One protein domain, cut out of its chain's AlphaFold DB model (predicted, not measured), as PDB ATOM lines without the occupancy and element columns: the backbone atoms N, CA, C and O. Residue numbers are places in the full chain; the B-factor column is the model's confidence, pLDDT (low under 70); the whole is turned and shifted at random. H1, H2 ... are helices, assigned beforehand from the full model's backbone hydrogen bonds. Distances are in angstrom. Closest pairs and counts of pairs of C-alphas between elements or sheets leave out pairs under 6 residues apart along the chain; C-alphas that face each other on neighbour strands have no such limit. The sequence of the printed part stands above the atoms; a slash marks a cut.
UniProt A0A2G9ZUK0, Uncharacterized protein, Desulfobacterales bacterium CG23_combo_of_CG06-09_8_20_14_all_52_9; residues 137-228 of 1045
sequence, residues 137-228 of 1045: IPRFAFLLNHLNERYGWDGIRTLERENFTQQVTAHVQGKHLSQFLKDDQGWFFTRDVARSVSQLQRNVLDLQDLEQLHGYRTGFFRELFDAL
ATOM      1  N   ILE A 137      69.666  56.437 189.605       92.50
ATOM      2  CA  ILE A 137      69.299  55.674 190.811       92.50
ATOM      3  C   ILE A 137      68.346  56.459 191.729       92.50
ATOM      4  O   ILE A 137      67.312  55.892 192.074       92.50
ATOM      5  N   PRO A 138      68.569  57.750 192.060       91.12
ATOM      6  CA  PRO A 138      67.639  58.491 192.917       91.12
ATOM      7  C   PRO A 138      66.224  58.618 192.334       91.12
ATOM      8  O   PRO A 138      65.230  58.505 193.048       91.12
ATOM      9  N   ARG A 139      66.106  58.809 191.013       90.38
ATOM     10  CA  ARG A 139      64.801  58.916 190.337       90.38
ATOM     11  C   ARG A 139      64.109  57.558 190.231       90.38
ATOM     12  O   ARG A 139      62.888  57.479 190.321       90.38
ATOM     13  N   PHE A 140      64.888  56.496 190.049       94.06
ATOM     14  CA  PHE A 140      64.387  55.128 190.067       94.06
ATOM     15  C   PHE A 140      63.913  54.716 191.470       94.06
ATOM     16  O   PHE A 140      62.824  54.163 191.597       94.06
ATOM     17  N   ALA A 141      64.661  55.069 192.520       93.06
ATOM     18  CA  ALA A 141      64.272  54.876 193.917       93.06
ATOM     19  C   ALA A 141      62.954  55.598 194.247       93.06
ATOM     20  O   ALA A 141      62.061  55.001 194.842       93.06
ATOM     21  N   PHE A 142      62.784  56.841 193.780       90.31
ATOM     22  CA  PHE A 142      61.526  57.582 193.922       90.31
ATOM     23  C   PHE A 142      60.330  56.851 193.286       90.31
ATOM     24  O   PHE A 142      59.281  56.719 193.917       90.31
ATOM     25  N   LEU A 143      60.490  56.328 192.062       93.38
ATOM     26  CA  LEU A 143      59.452  55.515 191.421       93.38
ATOM     27  C   LEU A 143      59.141  54.257 192.243       93.38
ATOM     28  O   LEU A 143      57.971  53.945 192.443       93.38
ATOM     29  N   LEU A 144      60.165  53.533 192.704       93.44
ATOM     30  CA  LEU A 144      59.979  52.314 193.492       93.44
ATOM     31  C   LEU A 144      59.250  52.582 194.810       93.44
ATOM     32  O   LEU A 144      58.355  51.813 195.143       93.44
ATOM     33  N   ASN A 145      59.561  53.676 195.513       89.25
ATOM     34  CA  ASN A 145      58.828  54.076 196.717       89.25
ATOM     35  C   ASN A 145      57.350  54.315 196.415       89.25
ATOM     36  O   ASN A 145      56.497  53.737 197.081       89.25
ATOM     37  N   HIS A 146      57.044  55.073 195.359       87.00
ATOM     38  CA  HIS A 146      55.657  55.321 194.966       87.00
ATOM     39  C   HIS A 146      54.907  54.026 194.615       87.00
ATOM     40  O   HIS A 146      53.766  53.811 195.023       87.00
ATOM     41  N   LEU A 147      55.556  53.138 193.858       87.62
ATOM     42  CA  LEU A 147      54.982  51.848 193.503       87.62
ATOM     43  C   LEU A 147      54.804  50.942 194.731       87.62
ATOM     44  O   LEU A 147      53.804  50.236 194.813       87.62
ATOM     45  N   ASN A 148      55.737  50.969 195.682       86.69
ATOM     46  CA  ASN A 148      55.668  50.168 196.899       86.69
ATOM     47  C   ASN A 148      54.562  50.667 197.839       86.69
ATOM     48  O   ASN A 148      53.807  49.856 198.360       86.69
ATOM     49  N   GLU A 149      54.406  51.981 198.003       80.94
ATOM     50  CA  GLU A 149      53.301  52.571 198.774       80.94
ATOM     51  C   GLU A 149      51.930  52.170 198.218       80.94
ATOM     52  O   GLU A 149      50.983  51.985 198.978       80.94
ATOM     53  N   ARG A 150      51.822  52.037 196.891       78.75
ATOM     54  CA  ARG A 150      50.557  51.745 196.215       78.75
ATOM     55  C   ARG A 150      50.249  50.257 196.069       78.75
ATOM     56  O   ARG A 150      49.090  49.880 196.164       78.75
ATOM     57  N   TYR A 151      51.250  49.434 195.769       77.69
ATOM     58  CA  TYR A 151      51.055  48.028 195.395       77.69
ATOM     59  C   TYR A 151      51.782  47.044 196.325       77.69
ATOM     60  O   TYR A 151      51.556  45.839 196.234       77.69
ATOM     61  N   GLY A 152      52.689  47.522 197.182       80.62
ATOM     62  CA  GLY A 152      53.666  46.685 197.880       80.62
ATOM     63  C   GLY A 152      54.681  46.035 196.927       80.62
ATOM     64  O   GLY A 152      54.454  45.923 195.720       80.62
ATOM     65  N   TRP A 153      55.811  45.556 197.451       84.88
ATOM     66  CA  TRP A 153      56.855  44.933 196.621       84.88
ATOM     67  C   TRP A 153      56.360  43.738 195.801       84.88
ATOM     68  O   TRP A 153      56.726  43.600 194.635       84.88
ATOM     69  N   ASP A 154      55.486  42.906 196.368       77.94
ATOM     70  CA  ASP A 154      54.914  41.766 195.650       77.94
ATOM     71  C   ASP A 154      53.897  42.169 194.579       77.94
ATOM     72  O   ASP A 154      53.837  41.542 193.519       77.94
ATOM     73  N   GLY A 155      53.151  43.255 194.795       75.38
ATOM     74  CA  GLY A 155      52.259  43.799 193.775       75.38
ATOM     75  C   GLY A 155      53.032  44.320 192.565       75.38
ATOM     76  O   GLY A 155      52.654  44.022 191.434       75.38
ATOM     77  N   ILE A 156      54.176  44.986 192.774       85.75
ATOM     78  CA  ILE A 156      55.042  45.472 191.679       85.75
ATOM     79  C   ILE A 156      55.492  44.324 190.773       85.75
ATOM     80  O   ILE A 156      55.507  44.467 189.549       85.75
ATOM     81  N   ARG A 157      55.830  43.170 191.357       82.25
ATOM     82  CA  ARG A 157      56.254  41.984 190.601       82.25
ATOM     83  C   ARG A 157      55.178  41.481 189.649       82.25
ATOM     84  O   ARG A 157      55.516  40.969 188.591       82.25
ATOM     85  N   THR A 158      53.906  41.630 190.006       76.00
ATOM     86  CA  THR A 158      52.768  41.156 189.200       76.00
ATOM     87  C   THR A 158      52.106  42.263 188.379       76.00
ATOM     88  O   THR A 158      51.126  42.007 187.680       76.00
ATOM     89  N   LEU A 159      52.649  43.484 188.435       81.06
ATOM     90  CA  LEU A 159      52.079  44.649 187.775       81.06
ATOM     91  C   LEU A 159      52.189  44.522 186.254       81.06
ATOM     92  O   LEU A 159      53.282  44.394 185.687       81.06
ATOM     93  N   GLU A 160      51.040  44.599 185.588       81.69
ATOM     94  CA  GLU A 160      50.968  44.557 184.133       81.69
ATOM     95  C   GLU A 160      51.695  45.740 183.495       81.69
ATOM     96  O   GLU A 160      51.742  46.851 184.032       81.69
ATOM     97  N   ARG A 161      52.253  45.500 182.306       85.62
ATOM     98  CA  ARG A 161      53.085  46.479 181.607       85.62
ATOM     99  C   ARG A 161      52.353  47.792 181.337       85.62
ATOM    100  O   ARG A 161      52.972  48.850 181.427       85.62
ATOM    101  N   GLU A 162      51.072  47.740 180.985       85.12
ATOM    102  CA  GLU A 162      50.284  48.941 180.687       85.12
ATOM    103  C   GLU A 162      50.148  49.826 181.926       85.12
ATOM    104  O   GLU A 162      50.519  51.002 181.886       85.12
ATOM    105  N   ASN A 163      49.743  49.235 183.053       84.94
ATOM    106  CA  ASN A 163      49.653  49.925 184.337       84.94
ATOM    107  C   ASN A 163      51.020  50.467 184.764       84.94
ATOM    108  O   ASN A 163      51.135  51.642 185.108       84.94
ATOM    109  N   PHE A 164      52.081  49.663 184.657       92.00
ATOM    110  CA  PHE A 164      53.446  50.108 184.940       92.00
ATOM    111  C   PHE A 164      53.863  51.305 184.069       92.00
ATOM    112  O   PHE A 164      54.381  52.299 184.574       92.00
ATOM    113  N   THR A 165      53.575  51.261 182.768       91.88
ATOM    114  CA  THR A 165      53.893  52.331 181.806       91.88
ATOM    115  C   THR A 165      53.173  53.638 182.144       91.88
ATOM    116  O   THR A 165      53.754  54.721 181.993       91.88
ATOM    117  N   GLN A 166      51.931  53.559 182.629       89.75
ATOM    118  CA  GLN A 166      51.192  54.722 183.120       89.75
ATOM    119  C   GLN A 166      51.878  55.333 184.349       89.75
ATOM    120  O   GLN A 166      52.126  56.539 184.357       89.75
ATOM    121  N   GLN A 167      52.281  54.511 185.327       91.94
ATOM    122  CA  GLN A 167      53.004  54.986 186.518       91.94
ATOM    123  C   GLN A 167      54.346  55.634 186.150       91.94
ATOM    124  O   GLN A 167      54.655  56.736 186.600       91.94
ATOM    125  N   VAL A 168      55.122  55.008 185.258       93.00
ATOM    126  CA  VAL A 168      56.390  55.570 184.762       93.00
ATOM    127  C   VAL A 168      56.166  56.922 184.079       93.00
ATOM    128  O   VAL A 168      56.963  57.841 184.252       93.00
ATOM    129  N   THR A 169      55.084  57.071 183.309       91.00
ATOM    130  CA  THR A 169      54.757  58.336 182.626       91.00
ATOM    131  C   THR A 169      54.387  59.446 183.607       91.00
ATOM    132  O   THR A 169      54.728  60.598 183.359       91.00
ATOM    133  N   ALA A 170      53.713  59.108 184.705       87.56
ATOM    134  CA  ALA A 170      53.281  60.076 185.706       87.56
ATOM    135  C   ALA A 170      54.413  60.518 186.653       87.56
ATOM    136  O   ALA A 170      54.453  61.684 187.040       87.56
ATOM    137  N   HIS A 171      55.339  59.618 187.008       88.00
ATOM    138  CA  HIS A 171      56.256  59.838 188.138       88.00
ATOM    139  C   HIS A 171      57.744  59.943 187.774       88.00
ATOM    140  O   HIS A 171      58.531  60.415 188.593       88.00
ATOM    141  N   VAL A 172      58.163  59.552 186.565       87.88
ATOM    142  CA  VAL A 172      59.583  59.582 186.175       87.88
ATOM    143  C   VAL A 172      59.899  60.802 185.316       87.88
ATOM    144  O   VAL A 172      59.506  60.884 184.152       87.88
ATOM    145  N   GLN A 173      60.685  61.727 185.871       75.62
ATOM    146  CA  GLN A 173      61.239  62.871 185.144       75.62
ATOM    147  C   GLN A 173      62.583  62.488 184.489       75.62
ATOM    148  O   GLN A 173      63.518  62.063 185.167       75.62
ATOM    149  N   GLY A 174      62.700  62.638 183.168       74.75
ATOM    150  CA  GLY A 174      63.919  62.334 182.397       74.75
ATOM    151  C   GLY A 174      63.634  61.477 181.168       74.75
ATOM    152  O   GLY A 174      62.949  60.454 181.257       74.75
ATOM    153  N   LYS A 175      64.143  61.895 180.004       82.00
ATOM    154  CA  LYS A 175      63.756  61.293 178.719       82.00
ATOM    155  C   LYS A 175      64.304  59.874 178.574       82.00
ATOM    156  O   LYS A 175      63.567  58.972 178.180       82.00
ATOM    157  N   HIS A 176      65.569  59.671 178.938       85.56
ATOM    158  CA  HIS A 176      66.269  58.396 178.771       85.56
ATOM    159  C   HIS A 176      65.806  57.319 179.762       85.56
ATOM    160  O   HIS A 176      65.440  56.224 179.328       85.56
ATOM    161  N   LEU A 177      65.715  57.640 181.060       88.25
ATOM    162  CA  LEU A 177      65.197  56.719 182.079       88.25
ATOM    163  C   LEU A 177      63.745  56.307 181.793       88.25
ATOM    164  O   LEU A 177      63.433  55.119 181.803       88.25
ATOM    165  N   SER A 178      62.862  57.269 181.485       90.00
ATOM    166  CA  SER A 178      61.459  56.972 181.158       90.00
ATOM    167  C   SER A 178      61.353  56.061 179.930       90.00
ATOM    168  O   SER A 178      60.580  55.106 179.937       90.00
ATOM    169  N   GLN A 179      62.163  56.297 178.892       89.00
ATOM    170  CA  GLN A 179      62.178  55.457 177.694       89.00
ATOM    171  C   GLN A 179      62.679  54.033 177.982       89.00
ATOM    172  O   GLN A 179      62.093  53.084 177.467       89.00
ATOM    173  N   PHE A 180      63.719  53.873 178.811       90.19
ATOM    174  CA  PHE A 180      64.216  52.555 179.216       90.19
ATOM    175  C   PHE A 180      63.176  51.781 180.030       90.19
ATOM    176  O   PHE A 180      62.890  50.634 179.709       90.19
ATOM    177  N   LEU A 181      62.569  52.411 181.040       92.88
ATOM    178  CA  LEU A 181      61.572  51.761 181.897       92.88
ATOM    179  C   LEU A 181      60.319  51.327 181.117       92.88
ATOM    180  O   LEU A 181      59.738  50.298 181.430       92.88
ATOM    181  N   LYS A 182      59.919  52.061 180.072       91.62
ATOM    182  CA  LYS A 182      58.783  51.688 179.203       91.62
ATOM    183  C   LYS A 182      59.091  50.530 178.240       91.62
ATOM    184  O   LYS A 182      58.167  49.908 177.702       91.62
ATOM    185  N   ASP A 183      60.369  50.245 178.000       89.12
ATOM    186  CA  ASP A 183      60.803  49.079 177.229       89.12
ATOM    187  C   ASP A 183      60.640  47.784 178.051       89.12
ATOM    188  O   ASP A 183      60.613  47.805 179.282       89.12
ATOM    189  N   ASP A 184      60.566  46.643 177.365       87.19
ATOM    190  CA  ASP A 184      60.480  45.305 177.961       87.19
ATOM    191  C   ASP A 184      61.563  45.108 179.027       87.19
ATOM    192  O   ASP A 184      61.289  44.664 180.139       87.19
ATOM    193  N   GLN A 185      62.801  45.485 178.698       87.88
ATOM    194  CA  GLN A 185      63.960  45.260 179.557       87.88
ATOM    195  C   GLN A 185      63.925  46.107 180.832       87.88
ATOM    196  O   GLN A 185      64.316  45.618 181.890       87.88
ATOM    197  N   GLY A 186      63.448  47.354 180.761       91.12
ATOM    198  CA  GLY A 186      63.317  48.207 181.942       91.12
ATOM    199  C   GLY A 186      62.157  47.790 182.842       91.12
ATOM    200  O   GLY A 186      62.294  47.814 184.068       91.12
ATOM    201  N   TRP A 187      61.051  47.324 182.257       92.12
ATOM    202  CA  TRP A 187      59.957  46.719 183.015       92.12
ATOM    203  C   TRP A 187      60.402  45.434 183.733       92.12
ATOM    204  O   TRP A 187      60.193  45.321 184.942       92.12
ATOM    205  N   PHE A 188      61.092  44.511 183.048       89.62
ATOM    206  CA  PHE A 188      61.637  43.300 183.684       89.62
ATOM    207  C   PHE A 188      62.670  43.623 184.758       89.62
ATOM    208  O   PHE A 188      62.558  43.102 185.862       89.62
ATOM    209  N   PHE A 189      63.592  44.553 184.489       92.50
ATOM    210  CA  PHE A 189      64.556  45.015 185.489       92.50
ATOM    211  C   PHE A 189      63.853  45.496 186.763       92.50
ATOM    212  O   PHE A 189      64.244  45.128 187.868       92.50
ATOM    213  N   THR A 190      62.787  46.285 186.616       94.00
ATOM    214  CA  THR A 190      62.033  46.812 187.760       94.00
ATOM    215  C   THR A 190      61.352  45.700 188.556       94.00
ATOM    216  O   THR A 190      61.414  45.706 189.785       94.00
ATOM    217  N   ARG A 191      60.764  44.710 187.874       91.12
ATOM    218  CA  ARG A 191      60.177  43.524 188.515       91.12
ATOM    219  C   ARG A 191      61.227  42.685 189.244       91.12
ATOM    220  O   ARG A 191      60.982  42.276 190.374       91.12
ATOM    221  N   ASP A 192      62.399  42.475 188.645       91.00
ATOM    222  CA  ASP A 192      63.494  41.715 189.256       91.00
ATOM    223  C   ASP A 192      64.046  42.423 190.508       91.00
ATOM    224  O   ASP A 192      64.322  41.780 191.524       91.00
ATOM    225  N   VAL A 193      64.177  43.757 190.471       92.75
ATOM    226  CA  VAL A 193      64.551  44.554 191.653       92.75
ATOM    227  C   VAL A 193      63.491  44.427 192.745       92.75
ATOM    228  O   VAL A 193      63.839  44.117 193.881       92.75
ATOM    229  N   ALA A 194      62.207  44.592 192.412       91.12
ATOM    230  CA  ALA A 194      61.122  44.428 193.378       91.12
ATOM    231  C   ALA A 194      61.086  43.013 193.984       91.12
ATOM    232  O   ALA A 194      60.877  42.869 195.187       91.12
ATOM    233  N   ARG A 195      61.368  41.974 193.184       89.56
ATOM    234  CA  ARG A 195      61.536  40.592 193.661       89.56
ATOM    235  C   ARG A 195      62.669  40.482 194.675       89.56
ATOM    236  O   ARG A 195      62.444  39.962 195.762       89.56
ATOM    237  N   SER A 196      63.849  41.003 194.348       90.38
ATOM    238  CA  SER A 196      65.023  40.937 195.228       90.38
ATOM    239  C   SER A 196      64.784  41.671 196.556       90.38
ATOM    240  O   SER A 196      65.138  41.171 197.622       90.38
ATOM    241  N   VAL A 197      64.110  42.828 196.514       89.56
ATOM    242  CA  VAL A 197      63.741  43.591 197.719       89.56
ATOM    243  C   VAL A 197      62.661  42.872 198.539       89.56
ATOM    244  O   VAL A 197      62.783  42.795 199.760       89.56
ATOM    245  N   SER A 198      61.649  42.278 197.897       86.31
ATOM    246  CA  SER A 198      60.642  41.439 198.573       86.31
ATOM    247  C   SER A 198      61.291  40.236 199.275       86.31
ATOM    248  O   SER A 198      61.008  39.951 200.439       86.31
ATOM    249  N   GLN A 199      62.236  39.562 198.614       86.06
ATOM    250  CA  GLN A 199      62.986  38.446 199.198       86.06
ATOM    251  C   GLN A 199      63.842  38.893 200.400       86.06
ATOM    252  O   GLN A 199      63.888  38.187 201.409       86.06
ATOM    253  N   LEU A 200      64.454  40.082 200.350       87.38
ATOM    254  CA  LEU A 200      65.145  40.675 201.501       87.38
ATOM    255  C   LEU A 200      64.184  40.917 202.682       87.38
ATOM    256  O   LEU A 200      64.505  40.568 203.816       87.38
ATOM    257  N   GLN A 201      62.991  41.471 202.431       83.56
ATOM    258  CA  GLN A 201      61.992  41.732 203.478       83.56
ATOM    259  C   GLN A 201      61.472  40.458 204.147       83.56
ATOM    260  O   GLN A 201      61.268  40.429 205.359       83.56
ATOM    261  N   ARG A 202      61.308  39.383 203.372       77.88
ATOM    262  CA  ARG A 202      60.907  38.060 203.874       77.88
ATOM    263  C   ARG A 202      62.030  37.328 204.623       77.88
ATOM    264  O   ARG A 202      61.843  36.181 205.008       77.88
ATOM    265  N   ASN A 203      63.195  37.959 204.818       81.31
ATOM    266  CA  ASN A 203      64.408  37.359 205.389       81.31
ATOM    267  C   ASN A 203      64.889  36.104 204.632       81.31
ATOM    268  O   ASN A 203      65.507  35.214 205.213       81.31
ATOM    269  N   VAL A 204      64.604  36.033 203.328       79.62
ATOM    270  CA  VAL A 204      65.080  34.964 202.436       79.62
ATOM    271  C   VAL A 204      66.505  35.240 201.971       79.62
ATOM    272  O   VAL A 204      67.303  34.310 201.850       79.62
ATOM    273  N   LEU A 205      66.775  36.506 201.649       84.44
ATOM    274  CA  LEU A 205      68.090  37.024 201.294       84.44
ATOM    275  C   LEU A 205      68.548  37.975 202.391       84.44
ATOM    276  O   LEU A 205      67.725  38.650 203.012       84.44
ATOM    277  N   ASP A 206      69.854  38.063 202.599       85.69
ATOM    278  CA  ASP A 206      70.456  39.153 203.355       85.69
ATOM    279  C   ASP A 206      71.136  40.185 202.432       85.69
ATOM    280  O   ASP A 206      71.160  40.065 201.205       85.69
ATOM    281  N   LEU A 207      71.662  41.266 203.018       85.31
ATOM    282  CA  LEU A 207      72.351  42.311 202.252       85.31
ATOM    283  C   LEU A 207      73.639  41.800 201.583       85.31
ATOM    284  O   LEU A 207      74.057  42.361 200.574       85.31
ATOM    285  N   GLN A 208      74.279  40.769 202.138       86.00
ATOM    286  CA  GLN A 208      75.487  40.182 201.570       86.00
ATOM    287  C   GLN A 208      75.150  39.316 200.350       86.00
ATOM    288  O   GLN A 208      75.903  39.344 199.375       86.00
ATOM    289  N   ASP A 209      74.018  38.609 200.376       85.56
ATOM    290  CA  ASP A 209      73.485  37.868 199.234       85.56
ATOM    291  C   ASP A 209      73.184  38.809 198.059       85.56
ATOM    292  O   ASP A 209      73.575  38.515 196.929       85.56
ATOM    293  N   LEU A 210      72.551  39.964 198.322       87.06
ATOM    294  CA  LEU A 210      72.201  40.958 197.292       87.06
ATOM    295  C   LEU A 210      73.418  41.480 196.514       87.06
ATOM    296  O   LEU A 210      73.336  41.698 195.306       87.06
ATOM    297  N   GLU A 211      74.556  41.652 197.186       85.81
ATOM    298  CA  GLU A 211      75.804  42.112 196.561       85.81
ATOM    299  C   GLU A 211      76.477  41.042 195.683       85.81
ATOM    300  O   GLU A 211      77.346  41.364 194.870       85.81
ATOM    301  N   GLN A 212      76.079  39.776 195.833       85.88
ATOM    302  CA  GLN A 212      76.607  38.637 195.075       85.88
ATOM    303  C   GLN A 212      75.661  38.163 193.964       85.88
ATOM    304  O   GLN A 212      76.006  37.227 193.242       85.88
ATOM    305  N   LEU A 213      74.489  38.787 193.804       88.00
ATOM    306  CA  LEU A 213      73.516  38.390 192.788       88.00
ATOM    307  C   LEU A 213      74.037  38.609 191.367       88.00
ATOM    308  O   LEU A 213      74.490  39.696 191.003       88.00
ATOM    309  N   HIS A 214      73.871  37.587 190.529       88.62
ATOM    310  CA  HIS A 214      74.160  37.696 189.105       88.62
ATOM    311  C   HIS A 214      73.151  38.615 188.400       88.62
ATOM    312  O   HIS A 214      71.999  38.767 188.817       88.62
ATOM    313  N   GLY A 215      73.607  39.250 187.321       89.31
ATOM    314  CA  GLY A 215      72.842  40.179 186.490       89.31
ATOM    315  C   GLY A 215      72.648  41.594 187.030       89.31
ATOM    316  O   GLY A 215      72.065  42.438 186.334       89.31
ATOM    317  N   TYR A 216      73.182  41.882 188.217       91.25
ATOM    318  CA  TYR A 216      73.292  43.228 188.766       91.25
ATOM    319  C   TYR A 216      74.745  43.694 188.777       91.25
ATOM    320  O   TYR A 216      75.684  42.917 188.923       91.25
ATOM    321  N   ARG A 217      74.942  45.005 188.648       90.62
ATOM    322  CA  ARG A 217      76.248  45.605 188.910       90.62
ATOM    323  C   ARG A 217      76.559  45.471 190.405       90.62
ATOM    324  O   ARG A 217      75.722  45.838 191.225       90.62
ATOM    325  N   THR A 218      77.758  45.018 190.764       88.00
ATOM    326  CA  THR A 218      78.207  45.005 192.168       88.00
ATOM    327  C   THR A 218      78.090  46.409 192.776       88.00
ATOM    328  O   THR A 218      78.539  47.378 192.158       88.00
ATOM    329  N   GLY A 219      77.483  46.530 193.959       87.88
ATOM    330  CA  GLY A 219      77.174  47.801 194.618       87.88
ATOM    331  C   GLY A 219      75.854  48.459 194.205       87.88
ATOM    332  O   GLY A 219      75.483  49.461 194.814       87.88
ATOM    333  N   PHE A 220      75.121  47.929 193.216       92.56
ATOM    334  CA  PHE A 220      73.845  48.508 192.775       92.56
ATOM    335  C   PHE A 220      72.821  48.598 193.913       92.56
ATOM    336  O   PHE A 220      72.236  49.659 194.116       92.56
ATOM    337  N   PHE A 221      72.608  47.510 194.662       91.69
ATOM    338  CA  PHE A 221      71.626  47.492 195.750       91.69
ATOM    339  C   PHE A 221      72.028  48.413 196.894       91.69
ATOM    340  O   PHE A 221      71.171  49.109 197.425       91.69
ATOM    341  N   ARG A 222      73.320  48.494 197.228       90.25
ATOM    342  CA  ARG A 222      73.820  49.496 198.169       90.25
ATOM    343  C   ARG A 222      73.502  50.923 197.722       90.25
ATOM    344  O   ARG A 222      72.922  51.668 198.500       90.25
ATOM    345  N   GLU A 223      73.822  51.292 196.480       91.31
ATOM    346  CA  GLU A 223      73.508  52.633 195.958       91.31
ATOM    347  C   GLU A 223      71.991  52.891 195.903       91.31
ATOM    348  O   GLU A 223      71.541  54.006 196.164       91.31
ATOM    349  N   LEU A 224      71.192  51.863 195.597       92.94
ATOM    350  CA  LEU A 224      69.734  51.938 195.605       92.94
ATOM    351  C   LEU A 224      69.181  52.162 197.016       92.94
ATOM    352  O   LEU A 224      68.336  53.033 197.191       92.94
ATOM    353  N   PHE A 225      69.645  51.409 198.014       90.56
ATOM    354  CA  PHE A 225      69.208  51.564 199.403       90.56
ATOM    355  C   PHE A 225      69.726  52.847 200.046       90.56
ATOM    356  O   PHE A 225      69.033  53.404 200.880       90.56
ATOM    357  N   ASP A 226      70.889  53.360 199.639       88.94
ATOM    358  CA  ASP A 226      71.340  54.690 200.058       88.94
ATOM    359  C   ASP A 226      70.398  55.792 199.516       88.94
ATOM    360  O   ASP A 226      70.233  56.835 200.149       88.94
ATOM    361  N   ALA A 227      69.772  55.570 198.352       88.12
ATOM    362  CA  ALA A 227      68.809  56.490 197.739       88.12
ATOM    363  C   ALA A 227      67.358  56.292 198.218       88.12
ATOM    364  O   ALA A 227      66.568  57.237 198.202       88.12
ATOM    365  N   LEU A 228      66.986  55.080 198.632       85.06
ATOM    366  CA  LEU A 228      65.749  54.803 199.356       85.06
ATOM    367  C   LEU A 228      65.984  55.248 200.808       85.06
ATOM    368  O   LEU A 228      66.563  54.502 201.579       85.06
TER     369      LEU A 228
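Overview. This is residues 137 to 228 of the 1045 residues of an uncharacterized protein of Desulfobacterales bacterium CG23_combo_of_CG06-09_8_20_14_all_52_9 (UniProt A0A2G9ZUK0). Sharply kinked H1 and long H4, crossing it, make the core, with the H2 and H3 hairpin towards one end and small H5 and H6 towards the other. There are 92 printed residues with six named helices, H1 to H6 in chain order: all helix, compact, radius of gyration of the C-alphas 12.6 A, spans 33 by 23 by 21 A.

Along the chain. Find C-alpha 137 at (69.299, 55.674, 190.811); there H1, residues 137 to 158, begins, with a kink of 102 degrees near residue 151. H2 is 161 to 171, H3 175 to 182, H4 184 to 201, 25.8 A long, H5 207 to 211, and H6 220 to 227, ending at C-alpha 227, (68.809, 56.490, 197.739).

Arrangement. Residues 191 to 198 alone of H4 touch H1, about perpendicular at 75 degrees; the closest C-alphas, Arg 157 and Arg 191, are 4.7 A apart. H2 and H3, a hairpin, touch; C-alphas 165 and 182 are closest, 5.6 A. H6 touches H1 and H5. O i to N i+4 pairs are within hydrogen-bond range throughout H2 to H6, and 15 of 18 in H1.

Size, cuts and confidence. The printed part has no cut, no link is long, and no printed residue is under 70 in pLDDT.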